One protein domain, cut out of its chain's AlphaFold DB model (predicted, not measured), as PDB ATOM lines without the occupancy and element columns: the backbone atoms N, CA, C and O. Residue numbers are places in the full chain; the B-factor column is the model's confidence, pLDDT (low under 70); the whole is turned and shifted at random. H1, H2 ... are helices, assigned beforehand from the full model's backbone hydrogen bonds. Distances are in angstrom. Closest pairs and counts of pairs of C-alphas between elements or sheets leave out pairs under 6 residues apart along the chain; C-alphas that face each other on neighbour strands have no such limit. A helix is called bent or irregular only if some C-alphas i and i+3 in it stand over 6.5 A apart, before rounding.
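AT A GLANCE: This is residues 215 to 308 of the 376 residues of an uncharacterized protein of Marinilabiliales bacterium (UniProt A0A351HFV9). Three helices cross one another to make the body: the long, kinked H1 is its core, and the shorter H2 and H3 cross its later half. H4 packs on the last residues of H1 and runs roughly along it, and H5 folds back beside H4 as the far end of the whole, while a long loop, residues 252 to 275, makes a wide sweep between H2 and H3. The printed part has 94 residues with five named helices, in the order H1 H2 H3 H4 H5, and no named strand; the class is all helix. It is compact, with a radius of gyration of the C-alphas of 13.7 A, and spans 41 by 28 by 25 A.

HOW THE PARTS SIT: Begin with the hub, H1, residues 215 to 232, which touches three other helices. It has a kink of 37 degrees near residue 222 and is only just irregular, with C-alphas 219 and 222 6.9 A apart. H2, residues 240 to 251, touches residues 227 to 231 of H1 at 74 degrees, about perpendicular; the closest C-alphas, of Phe 231 and Val 243, are 6.4 A apart. H3, residues 276 to 283, touches residues 224 to 228 of H1 at 80 degrees, about perpendicular, closest at the C-alphas of Ile 224 and Tyr 282, 7.6 A. Look next at Ala 240 and Thr 280, the closest C-alphas of H2 and H3 at 5.5 A; these helices touch and are only just about perpendicular, at 71 degrees. H4, residues 286 to 296, touches residues 228 to 232 of H1 at a shallow tilt of 24 degrees, the same way, closest at the C-alphas of Ala 232 and Thr 292, 6.8 A. H5, residues 300 to 307, only just touches H4, and only at the corner, with 3 pairs of C-alphas within 8 A, the closest those of Ala 294 and Leu 303, 6.7 A; they run opposite ways at a shallow tilt of 9 degrees. H5 is apart from H1, H2 and H3. Every O i to N i+4 pair is within hydrogen-bond range in H2, H3, H4 and H5; in H1 it is 10 of 14.

IN THESE COORDINATES: Find C-alpha 215 at (203.858, 200.219, 169.106); from there H1 runs 26.4 A to C-alpha 232 at (222.087, 216.824, 178.518). H2 measures 16.5 A from residue 240 to 251, and H4 15.2 A from residue 286 to 296. H5 ends at C-alpha 307, (205.862, 223.907, 187.358).

THE WHOLE: The C-alphas of Gly 253 and Lys 308, the two farthest apart, are 41.3 A apart. The printed part has no cut. The link from H2 to H3 is long, 24 residues. Mean pLDDT of the printed part is 72.1, and 36 residues are under 70, among them 215 to 221 and 286 to 308.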
ATOM      1  N   SER A 215     202.571 200.503 169.753       48.50
ATOM      2  CA  SER A 215     203.858 200.219 169.106       48.50
ATOM      3  C   SER A 215     204.753 201.460 169.055       48.50
ATOM      4  O   SER A 215     205.915 201.390 169.436       48.50
ATOM      5  N   ALA A 216     204.182 202.626 168.726       48.25
ATOM      6  CA  ALA A 216     204.889 203.909 168.748       48.25
ATOM      7  C   ALA A 216     205.161 204.440 170.168       48.25
ATOM      8  O   ALA A 216     205.759 205.493 170.315       48.25
ATOM      9  N   ARG A 217     204.688 203.779 171.232       50.16
ATOM     10  CA  ARG A 217     205.038 204.154 172.612       50.16
ATOM     11  C   ARG A 217     206.242 203.361 173.127       50.16
ATOM     12  O   ARG A 217     206.986 203.895 173.937       50.16
ATOM     13  N   LYS A 218     206.411 202.112 172.670       49.03
ATOM     14  CA  LYS A 218     207.534 201.240 173.056       49.03
ATOM     15  C   LYS A 218     208.823 201.604 172.320       49.03
ATOM     16  O   LYS A 218     209.814 201.837 172.982       49.03
ATOM     17  N   VAL A 219     208.770 201.783 170.995       51.66
ATOM     18  CA  VAL A 219     209.903 202.243 170.143       51.66
ATOM     19  C   VAL A 219     210.165 203.747 170.313       51.66
ATOM     20  O   VAL A 219     210.513 204.458 169.383       51.66
ATOM     21  N   PHE A 220     209.808 204.298 171.461       62.81
ATOM     22  CA  PHE A 220     210.243 205.638 171.794       62.81
ATOM     23  C   PHE A 220     210.898 205.622 173.170       62.81
ATOM     24  O   PHE A 220     211.775 206.431 173.359       62.81
ATOM     25  N   SER A 221     210.564 204.760 174.142       67.62
ATOM     26  CA  SER A 221     211.134 204.895 175.501       67.62
ATOM     27  C   SER A 221     212.662 204.937 175.538       67.62
ATOM     28  O   SER A 221     213.220 205.762 176.261       67.62
ATOM     29  N   ASP A 222     213.312 204.118 174.721       70.19
ATOM     30  CA  ASP A 222     214.762 203.946 174.752       70.19
ATOM     31  C   ASP A 222     215.421 205.048 173.900       70.19
ATOM     32  O   ASP A 222     216.379 205.700 174.318       70.19
ATOM     33  N   GLU A 223     214.822 205.378 172.750       75.94
ATOM     34  CA  GLU A 223     215.194 206.518 171.903       75.94
ATOM     35  C   GLU A 223     215.053 207.855 172.653       75.94
ATOM     36  O   GLU A 223     215.842 208.782 172.470       75.94
ATOM     37  N   ILE A 224     214.028 207.964 173.500       76.38
ATOM     38  CA  ILE A 224     213.727 209.112 174.358       76.38
ATOM     39  C   ILE A 224     214.889 209.324 175.334       76.38
ATOM     40  O   ILE A 224     215.377 210.449 175.485       76.38
ATOM     41  N   GLU A 225     215.340 208.257 175.986       77.38
ATOM     42  CA  GLU A 225     216.443 208.305 176.942       77.38
ATOM     43  C   GLU A 225     217.759 208.700 176.261       77.38
ATOM     44  O   GLU A 225     218.415 209.649 176.702       77.38
ATOM     45  N   LEU A 226     218.078 208.081 175.122       83.31
ATOM     46  CA  LEU A 226     219.251 208.416 174.312       83.31
ATOM     47  C   LEU A 226     219.246 209.890 173.868       83.31
ATOM     48  O   LEU A 226     220.231 210.606 174.054       83.31
ATOM     49  N   LEU A 227     218.127 210.384 173.325       83.88
ATOM     50  CA  LEU A 227     217.998 211.780 172.891       83.88
ATOM     51  C   LEU A 227     218.076 212.769 174.067       83.88
ATOM     52  O   LEU A 227     218.585 213.879 173.900       83.88
ATOM     53  N   ASN A 228     217.600 212.386 175.257       78.75
ATOM     54  CA  ASN A 228     217.762 213.189 176.470       78.75
ATOM     55  C   ASN A 228     219.226 213.246 176.919       78.75
ATOM     56  O   ASN A 228     219.691 214.325 177.284       78.75
ATOM     57  N   ASN A 229     219.956 212.131 176.843       77.38
ATOM     58  CA  ASN A 229     221.384 212.076 177.156       77.38
ATOM     59  C   ASN A 229     222.207 212.914 176.167       77.38
ATOM     60  O   ASN A 229     222.959 213.785 176.598       77.38
ATOM     61  N   LEU A 230     221.951 212.787 174.860       79.81
ATOM     62  CA  LEU A 230     222.555 213.629 173.816       79.81
ATOM     63  C   LEU A 230     222.289 215.127 174.017       79.81
ATOM     64  O   LEU A 230     223.125 215.967 173.680       79.81
ATOM     65  N   PHE A 231     221.114 215.476 174.544       77.12
ATOM     66  CA  PHE A 231     220.792 216.858 174.871       77.12
ATOM     67  C   PHE A 231     221.501 217.321 176.154       77.12
ATOM     68  O   PHE A 231     221.932 218.471 176.217       77.12
ATOM     69  N   ALA A 232     221.583 216.476 177.186       70.38
ATOM     70  CA  ALA A 232     222.087 216.824 178.518       70.38
ATOM     71  C   ALA A 232     223.619 216.880 178.622       70.38
ATOM     72  O   ALA A 232     224.119 217.668 179.419       70.38
ATOM     73  N   ASP A 233     224.333 216.107 177.806       66.56
ATOM     74  CA  ASP A 233     225.795 215.928 177.847       66.56
ATOM     75  C   ASP A 233     226.610 217.183 177.454       66.56
ATOM     76  O   ASP A 233     227.808 217.290 177.692       66.56
ATOM     77  N   VAL A 234     225.969 218.198 176.868       67.56
ATOM     78  CA  VAL A 234     226.660 219.404 176.375       67.56
ATOM     79  C   VAL A 234     226.650 220.514 177.421       67.56
ATOM     80  O   VAL A 234     225.623 220.768 178.043       67.56
ATOM     81  N   HIS A 235     227.755 221.247 177.579       63.47
ATOM     82  CA  HIS A 235     227.800 222.380 178.509       63.47
ATOM     83  C   HIS A 235     226.880 223.536 178.065       63.47
ATOM     84  O   HIS A 235     226.143 224.096 178.880       63.47
ATOM     85  N   GLU A 236     226.859 223.843 176.766       70.19
ATOM     86  CA  GLU A 236     225.931 224.797 176.150       70.19
ATOM     87  C   GLU A 236     224.646 224.108 175.680       70.19
ATOM     88  O   GLU A 236     224.611 222.899 175.447       70.19
ATOM     89  N   LYS A 237     223.541 224.857 175.588       69.88
ATOM     90  CA  LYS A 237     222.239 224.296 175.204       69.88
ATOM     91  C   LYS A 237     222.225 223.998 173.697       69.88
ATOM     92  O   LYS A 237     222.149 224.955 172.926       69.88
ATOM     93  N   PRO A 238     222.203 222.720 173.273       76.94
ATOM     94  CA  PRO A 238     222.201 222.402 171.858       76.94
ATOM     95  C   PRO A 238     220.835 222.724 171.239       76.94
ATOM     96  O   PRO A 238     219.774 222.593 171.864       76.94
ATOM     97  N   THR A 239     220.857 223.147 169.984       80.75
ATOM     98  CA  THR A 239     219.667 223.286 169.146       80.75
ATOM     99  C   THR A 239     219.141 221.908 168.734       80.75
ATOM    100  O   THR A 239     219.882 220.926 168.681       80.75
ATOM    101  N   ALA A 240     217.852 221.814 168.393       80.69
ATOM    102  CA  ALA A 240     217.268 220.551 167.926       80.69
ATOM    103  C   ALA A 240     217.995 220.000 166.682       80.69
ATOM    104  O   ALA A 240     218.148 218.790 166.532       80.69
ATOM    105  N   THR A 241     218.499 220.888 165.821       83.12
ATOM    106  CA  THR A 241     219.298 220.532 164.644       83.12
ATOM    107  C   THR A 241     220.652 219.931 165.020       83.12
ATOM    108  O   THR A 241     221.081 218.969 164.390       83.12
ATOM    109  N   GLU A 242     221.320 220.455 166.046       83.75
ATOM    110  CA  GLU A 242     222.591 219.906 166.534       83.75
ATOM    111  C   GLU A 242     222.410 218.533 167.173       83.75
ATOM    112  O   GLU A 242     223.198 217.632 166.899       83.75
ATOM    113  N   VAL A 243     221.347 218.342 167.959       86.00
ATOM    114  CA  VAL A 243     221.015 217.019 168.515       86.00
ATOM    115  C   VAL A 243     220.716 216.023 167.401       86.00
ATOM    116  O   VAL A 243     221.191 214.895 167.456       86.00
ATOM    117  N   SER A 244     220.004 216.448 166.355       86.88
ATOM    118  CA  SER A 244     219.745 215.609 165.182       86.88
ATOM    119  C   SER A 244     221.033 215.158 164.494       86.88
ATOM    120  O   SER A 244     221.203 213.974 164.239       86.88
ATOM    121  N   ARG A 245     221.978 216.079 164.259       87.31
ATOM    122  CA  ARG A 245     223.277 215.749 163.648       87.31
ATOM    123  C   ARG A 245     224.100 214.788 164.501       87.31
ATOM    124  O   ARG A 245     224.780 213.927 163.962       87.31
ATOM    125  N   ARG A 246     224.058 214.944 165.826       86.56
ATOM    126  CA  ARG A 246     224.744 214.035 166.755       86.56
ATOM    127  C   ARG A 246     224.104 212.655 166.770       86.56
ATOM    128  O   ARG A 246     224.826 211.672 166.805       86.56
ATOM    129  N   TYR A 247     222.776 212.591 166.711       88.50
ATOM    130  CA  TYR A 247     222.054 211.331 166.585       88.50
ATOM    131  C   TYR A 247     222.416 210.611 165.283       88.50
ATOM    132  O   TYR A 247     222.735 209.429 165.316       88.50
ATOM    133  N   ASP A 248     222.453 211.328 164.157       89.06
ATOM    134  CA  ASP A 248     222.919 210.765 162.885       89.06
ATOM    135  C   ASP A 248     224.372 210.273 162.995       89.06
ATOM    136  O   ASP A 248     224.667 209.152 162.601       89.06
ATOM    137  N   GLY A 249     225.260 211.055 163.620       87.62
ATOM    138  CA  GLY A 249     226.644 210.647 163.879       87.62
ATOM    139  C   GLY A 249     226.772 209.414 164.780       87.62
ATOM    140  O   GLY A 249     227.672 208.609 164.565       87.62
ATOM    141  N   PHE A 250     225.873 209.233 165.749       89.00
ATOM    142  CA  PHE A 250     225.799 208.029 166.580       89.00
ATOM    143  C   PHE A 250     225.351 206.813 165.763       89.00
ATOM    144  O   PHE A 250     226.007 205.777 165.804       89.00
ATOM    145  N   ILE A 251     224.291 206.951 164.961       88.50
ATOM    146  CA  ILE A 251     223.793 205.880 164.080       88.50
ATOM    147  C   ILE A 251     224.849 205.463 163.050       88.50
ATOM    148  O   ILE A 251     225.018 204.276 162.782       88.50
ATOM    149  N   ASP A 252     225.579 206.431 162.503       87.31
ATOM    150  CA  ASP A 252     226.646 206.193 161.533       87.31
ATOM    151  C   ASP A 252     227.951 205.684 162.198       87.31
ATOM    152  O   ASP A 252     228.907 205.347 161.498       87.31
ATOM    153  N   GLY A 253     228.000 205.591 163.537       84.50
ATOM    154  CA  GLY A 253     229.129 205.047 164.303       84.50
ATOM    155  C   GLY A 253     230.311 206.005 164.497       84.50
ATOM    156  O   GLY A 253     231.405 205.571 164.848       84.50
ATOM    157  N   TYR A 254     230.119 207.301 164.253       83.69
ATOM    158  CA  TYR A 254     231.137 208.343 164.435       83.69
ATOM    159  C   TYR A 254     231.133 208.974 165.832       83.69
ATOM    160  O   TYR A 254     232.077 209.686 166.179       83.69
ATOM    161  N   VAL A 255     230.062 208.781 166.605       80.50
ATOM    162  CA  VAL A 255     229.880 209.388 167.928       80.50
ATOM    163  C   VAL A 255     229.496 208.308 168.927       80.50
ATOM    164  O   VAL A 255     228.435 207.705 168.796       80.50
ATOM    165  N   ASP A 256     230.316 208.125 169.957       81.62
ATOM    166  CA  ASP A 256     229.969 207.283 171.099       81.62
ATOM    167  C   ASP A 256     229.099 208.071 172.083       81.62
ATOM    168  O   ASP A 256     229.381 209.229 172.399       81.62
ATOM    169  N   VAL A 257     228.030 207.445 172.573       79.69
ATOM    170  CA  VAL A 257     227.109 208.052 173.542       79.69
ATOM    171  C   VAL A 257     227.001 207.145 174.757       79.69
ATOM    172  O   VAL A 257     226.790 205.939 174.626       79.69
ATOM    173  N   ILE A 258     227.123 207.734 175.945       77.75
ATOM    174  CA  ILE A 258     227.043 207.025 177.224       77.75
ATOM    175  C   ILE A 258     225.677 207.293 177.858       77.75
ATOM    176  O   ILE A 258     225.159 208.412 177.823       77.75
ATOM    177  N   ASN A 259     225.079 206.261 178.449       76.44
ATOM    178  CA  ASN A 259     223.901 206.416 179.283       76.44
ATOM    179  C   ASN A 259     224.299 207.054 180.622       76.44
ATOM    180  O   ASN A 259     225.005 206.447 181.422       76.44
ATOM    181  N   ASN A 260     223.806 208.261 180.906       69.19
ATOM    182  CA  ASN A 260     224.128 208.971 182.149       69.19
ATOM    183  C   ASN A 260     223.572 208.299 183.418       69.19
ATOM    184  O   ASN A 260     224.044 208.591 184.514       69.19
ATOM    185  N   ALA A 261     222.560 207.434 183.294       66.94
ATOM    186  CA  ALA A 261     221.957 206.726 184.419       66.94
ATOM    187  C   ALA A 261     222.687 205.417 184.756       66.94
ATOM    188  O   ALA A 261     222.848 205.105 185.935       66.94
ATOM    189  N   THR A 262     223.125 204.656 183.747       72.38
ATOM    190  CA  THR A 262     223.760 203.336 183.941       72.38
ATOM    191  C   THR A 262     225.277 203.343 183.742       72.38
ATOM    192  O   THR A 262     225.957 202.460 184.256       72.38
ATOM    193  N   GLY A 263     225.826 204.335 183.035       73.00
ATOM    194  CA  GLY A 263     227.240 204.409 182.655       73.00
ATOM    195  C   GLY A 263     227.625 203.508 181.473       73.00
ATOM    196  O   GLY A 263     228.801 203.426 181.130       73.00
ATOM    197  N   GLU A 264     226.659 202.830 180.852       80.69
ATOM    198  CA  GLU A 264     226.887 201.929 179.718       80.69
ATOM    199  C   GLU A 264     226.923 202.693 178.386       80.69
ATOM    200  O   GLU A 264     226.253 203.714 178.222       80.69
ATOM    201  N   MET A 265     227.694 202.195 177.415       80.75
ATOM    202  CA  MET A 265     227.711 202.744 176.054       80.75
ATOM    203  C   MET A 265     226.503 202.248 175.260       80.75
ATOM    204  O   MET A 265     226.205 201.054 175.252       80.75
ATOM    205  N   TYR A 266     225.832 203.161 174.560       81.75
ATOM    206  CA  TYR A 266     224.756 202.795 173.648       81.75
ATOM    207  C   TYR A 266     225.313 202.136 172.384       81.75
ATOM    208  O   TYR A 266     226.322 202.573 171.834       81.75
ATOM    209  N   ASN A 267     224.624 201.108 171.892       83.62
ATOM    210  CA  ASN A 267     224.965 200.439 170.643       83.62
ATOM    211  C   ASN A 267     224.119 201.005 169.485       83.62
ATOM    212  O   ASN A 267     222.892 200.909 169.545       83.62
ATOM    213  N   PRO A 268     224.729 201.548 168.413       84.19
ATOM    214  CA  PRO A 268     224.002 202.110 167.271       84.19
ATOM    215  C   PRO A 268     223.011 201.148 166.604       84.19
ATOM    216  O   PRO A 268     221.982 201.586 166.095       84.19
ATOM    217  N   ALA A 269     223.289 199.838 166.622       82.38
ATOM    218  CA  ALA A 269     222.449 198.827 165.973       82.38
ATOM    219  C   ALA A 269     221.055 198.672 166.610       82.38
ATOM    220  O   ALA A 269     220.139 198.170 165.954       82.38
ATOM    221  N   ASP A 270     220.894 199.112 167.858       82.00
ATOM    222  CA  ASP A 270     219.648 198.970 168.611       82.00
ATOM    223  C   ASP A 270     218.652 200.108 168.326       82.00
ATOM    224  O   ASP A 270     217.497 200.038 168.746       82.00
ATOM    225  N   TYR A 271     219.066 201.139 167.577       83.81
ATOM    226  CA  TYR A 271     218.291 202.363 167.378       83.81
ATOM    227  C   TYR A 271     217.936 202.607 165.900       83.81
ATOM    228  O   TYR A 271     218.783 202.491 165.014       83.81
ATOM    229  N   PRO A 272     216.682 202.990 165.584       83.56
ATOM    230  CA  PRO A 272     216.282 203.296 164.216       83.56
ATOM    231  C   PRO A 272     216.748 204.692 163.783       83.56
ATOM    232  O   PRO A 272     216.845 205.621 164.584       83.56
ATOM    233  N   LYS A 273     216.929 204.907 162.475       86.31
ATOM    234  CA  LYS A 273     217.163 206.256 161.940       86.31
ATOM    235  C   LYS A 273     215.916 207.131 162.113       86.31
ATOM    236  O   LYS A 273     214.816 206.746 161.711       86.31
ATOM    237  N   LEU A 274     216.085 208.326 162.678       85.56
ATOM    238  CA  LEU A 274     215.001 209.274 162.949       85.56
ATOM    239  C   LEU A 274     215.093 210.491 162.025       85.56
ATOM    240  O   LEU A 274     216.167 210.883 161.588       85.56
ATOM    241  N   SER A 275     213.948 211.116 161.735       83.38
ATOM    242  CA  SER A 275     213.925 212.386 160.998       83.38
ATOM    243  C   SER A 275     214.146 213.580 161.935       83.38
ATOM    244  O   SER A 275     213.693 213.558 163.085       83.38
ATOM    245  N   ASN A 276     214.720 214.677 161.426       82.69
ATOM    246  CA  ASN A 276     214.887 215.927 162.185       82.69
ATOM    247  C   ASN A 276     213.562 216.432 162.783       82.69
ATOM    248  O   ASN A 276     213.530 216.952 163.901       82.69
ATOM    249  N   ALA A 277     212.454 216.273 162.050       78.00
ATOM    250  CA  ALA A 277     211.124 216.656 162.518       78.00
ATOM    251  C   ALA A 277     210.676 215.786 163.703       78.00
ATOM    252  O   ALA A 277     210.135 216.304 164.679       78.00
ATOM    253  N   THR A 278     210.955 214.480 163.653       80.56
ATOM    254  CA  THR A 278     210.675 213.545 164.751       80.56
ATOM    255  C   THR A 278     211.450 213.932 166.010       80.56
ATOM    256  O   THR A 278     210.848 214.046 167.076       80.56
ATOM    257  N   ILE A 279     212.752 214.208 165.881       82.50
ATOM    258  CA  ILE A 279     213.621 214.612 166.998       82.50
ATOM    259  C   ILE A 279     213.176 215.961 167.582       82.50
ATOM    260  O   ILE A 279     213.069 216.112 168.799       82.50
ATOM    261  N   THR A 280     212.826 216.930 166.733       81.38
ATOM    262  CA  THR A 280     212.343 218.250 167.177       81.38
ATOM    263  C   THR A 280     211.022 218.144 167.939       81.38
ATOM    264  O   THR A 280     210.897 218.675 169.044       81.38
ATOM    265  N   ASN A 281     210.046 217.415 167.386       78.38
ATOM    266  CA  ASN A 281     208.759 217.173 168.041       78.38
ATOM    267  C   ASN A 281     208.934 216.437 169.370       78.38
ATOM    268  O   ASN A 281     208.197 216.687 170.322       78.38
ATOM    269  N   TYR A 282     209.916 215.541 169.443       78.19
ATOM    270  CA  TYR A 282     210.263 214.838 170.661       78.19
ATOM    271  C   TYR A 282     210.830 215.778 171.739       78.19
ATOM    272  O   TYR A 282     210.277 215.842 172.839       78.19
ATOM    273  N   LEU A 283     211.874 216.552 171.427       75.12
ATOM    274  CA  LEU A 283     212.489 217.497 172.369       75.12
ATOM    275  C   LEU A 283     211.496 218.572 172.845       75.12
ATOM    276  O   LEU A 283     211.602 219.074 173.964       75.12
ATOM    277  N   ALA A 284     210.499 218.902 172.021       71.50
ATOM    278  CA  ALA A 284     209.432 219.832 172.372       71.50
ATOM    279  C   ALA A 284     208.410 219.271 173.382       71.50
ATOM    280  O   ALA A 284     207.689 220.057 174.007       71.50
ATOM    281  N   LYS A 285     208.320 217.943 173.575       72.12
ATOM    282  CA  LYS A 285     207.361 217.345 174.518       72.12
ATOM    283  C   LYS A 285     207.634 217.804 175.951       72.12
ATOM    284  O   LYS A 285     208.767 217.848 176.429       72.12
ATOM    285  N   TRP A 286     206.547 218.091 176.663       45.81
ATOM    286  CA  TRP A 286     206.568 218.682 178.002       45.81
ATOM    287  C   TRP A 286     207.333 217.853 179.047       45.81
ATOM    288  O   TRP A 286     208.058 218.433 179.849       45.81
ATOM    289  N   VAL A 287     207.233 216.518 178.995       58.31
ATOM    290  CA  VAL A 287     207.939 215.602 179.917       58.31
ATOM    291  C   VAL A 287     209.458 215.778 179.822       58.31
ATOM    292  O   VAL A 287     210.127 215.920 180.843       58.31
ATOM    293  N   ASN A 288     209.992 215.886 178.603       61.59
ATOM    294  CA  ASN A 288     211.423 216.107 178.386       61.59
ATOM    295  C   ASN A 288     211.805 217.523 178.788       61.59
ATOM    296  O   ASN A 288     212.779 217.730 179.498       61.59
ATOM    297  N   LYS A 289     210.972 218.512 178.444       59.56
ATOM    298  CA  LYS A 289     211.192 219.896 178.868       59.56
ATOM    299  C   LYS A 289     211.291 220.017 180.392       59.56
ATOM    300  O   LYS A 289     212.140 220.761 180.860       59.56
ATOM    301  N   ALA A 290     210.472 219.301 181.164       55.91
ATOM    302  CA  ALA A 290     210.549 219.298 182.625       55.91
ATOM    303  C   ALA A 290     211.814 218.588 183.140       55.91
ATOM    304  O   ALA A 290     212.547 219.177 183.934       55.91
ATOM    305  N   GLY A 291     212.111 217.376 182.652       60.12
ATOM    306  CA  GLY A 291     213.289 216.600 183.067       60.12
ATOM    307  C   GLY A 291     214.611 217.293 182.730       60.12
ATOM    308  O   GLY A 291     215.453 217.516 183.596       60.12
ATOM    309  N   THR A 292     214.762 217.752 181.491       58.22
ATOM    310  CA  THR A 292     215.953 218.467 181.025       58.22
ATOM    311  C   THR A 292     216.140 219.816 181.726       58.22
ATOM    312  O   THR A 292     217.260 220.197 182.065       58.22
ATOM    313  N   HIS A 293     215.057 220.563 181.967       57.34
ATOM    314  CA  HIS A 293     215.135 221.856 182.652       57.34
ATOM    315  C   HIS A 293     215.425 221.684 184.153       57.34
ATOM    316  O   HIS A 293     216.076 222.552 184.739       57.34
ATOM    317  N   ALA A 294     215.002 220.572 184.766       57.94
ATOM    318  CA  ALA A 294     215.359 220.205 186.138       57.94
ATOM    319  C   ALA A 294     216.855 219.897 186.276       57.94
ATOM    320  O   ALA A 294     217.499 220.455 187.159       57.94
ATOM    321  N   ILE A 295     217.410 219.092 185.362       59.78
ATOM    322  CA  ILE A 295     218.833 218.711 185.361       59.78
ATOM    323  C   ILE A 295     219.738 219.927 185.105       59.78
ATOM    324  O   ILE A 295     220.783 220.060 185.732       59.78
ATOM    325  N   ARG A 296     219.335 220.851 184.218       61.56
ATOM    326  CA  ARG A 296     220.224 221.933 183.752       61.56
ATOM    327  C   ARG A 296     220.052 223.279 184.447       61.56
ATOM    328  O   ARG A 296     220.967 224.091 184.390       61.56
ATOM    329  N   SER A 297     218.898 223.583 185.050       56.41
ATOM    330  CA  SER A 297     218.647 224.980 185.445       56.41
ATOM    331  C   SER A 297     219.364 225.447 186.707       56.41
ATOM    332  O   SER A 297     219.346 226.649 186.942       56.41
ATOM    333  N   GLY A 298     219.972 224.561 187.508       53.53
ATOM    334  CA  GLY A 298     220.760 224.898 188.712       53.53
ATOM    335  C   GLY A 298     220.022 225.684 189.814       53.53
ATOM    336  O   GLY A 298     220.477 225.751 190.949       53.53
ATOM    337  N   ASN A 299     218.856 226.256 189.510       57.66
ATOM    338  CA  ASN A 299     218.155 227.252 190.291       57.66
ATOM    339  C   ASN A 299     216.746 226.728 190.583       57.66
ATOM    340  O   ASN A 299     215.758 227.023 189.899       57.66
ATOM    341  N   ARG A 300     216.687 225.876 191.612       54.88
ATOM    342  CA  ARG A 300     215.498 225.141 192.067       54.88
ATOM    343  C   ARG A 300     214.260 226.034 192.189       54.88
ATOM    344  O   ARG A 300     213.165 225.597 191.859       54.88
ATOM    345  N   GLN A 301     214.421 227.285 192.614       53.56
ATOM    346  CA  GLN A 301     213.315 228.207 192.876       53.56
ATOM    347  C   GLN A 301     212.584 228.650 191.599       53.56
ATOM    348  O   GLN A 301     211.353 228.638 191.558       53.56
ATOM    349  N   VAL A 302     213.323 228.926 190.519       58.31
ATOM    350  CA  VAL A 302     212.743 229.242 189.201       58.31
ATOM    351  C   VAL A 302     212.023 228.021 188.630       58.31
ATOM    352  O   VAL A 302     210.929 228.147 188.080       58.31
ATOM    353  N   LEU A 303     212.598 226.828 188.817       55.12
ATOM    354  CA  LEU A 303     211.977 225.568 188.419       55.12
ATOM    355  C   LEU A 303     210.635 225.366 189.141       55.12
ATOM    356  O   LEU A 303     209.604 225.172 188.503       55.12
ATOM    357  N   MET A 304     210.628 225.493 190.470       56.50
ATOM    358  CA  MET A 304     209.409 225.338 191.263       56.50
ATOM    359  C   MET A 304     208.337 226.357 190.869       56.50
ATOM    360  O   MET A 304     207.176 225.977 190.785       56.50
ATOM    361  N   SER A 305     208.714 227.601 190.549       57.03
ATOM    362  CA  SER A 305     207.761 228.636 190.119       57.03
ATOM    363  C   SER A 305     207.086 228.351 188.770       57.03
ATOM    364  O   SER A 305     205.931 228.714 188.584       57.03
ATOM    365  N   LYS A 306     207.778 227.687 187.830       57.72
ATOM    366  CA  LYS A 306     207.238 227.388 186.492       57.72
ATOM    367  C   LYS A 306     206.349 226.146 186.453       57.72
ATOM    368  O   LYS A 306     205.557 226.013 185.524       57.72
ATOM    369  N   PHE A 307     206.522 225.219 187.398       55.88
ATOM    370  CA  PHE A 307     205.862 223.907 187.358       55.88
ATOM    371  C   PHE A 307     204.917 223.633 188.534       55.88
ATOM    372  O   PHE A 307     204.090 222.728 188.423       55.88
ATOM    373  N   LYS A 308     204.988 224.380 189.646       56.22
ATOM    374  CA  LYS A 308     203.938 224.327 190.674       56.22
ATOM    375  C   LYS A 308     202.751 225.177 190.233       56.22
ATOM    376  O   LYS A 308     202.930 226.329 189.851       56.22
TER     377      LYS A 308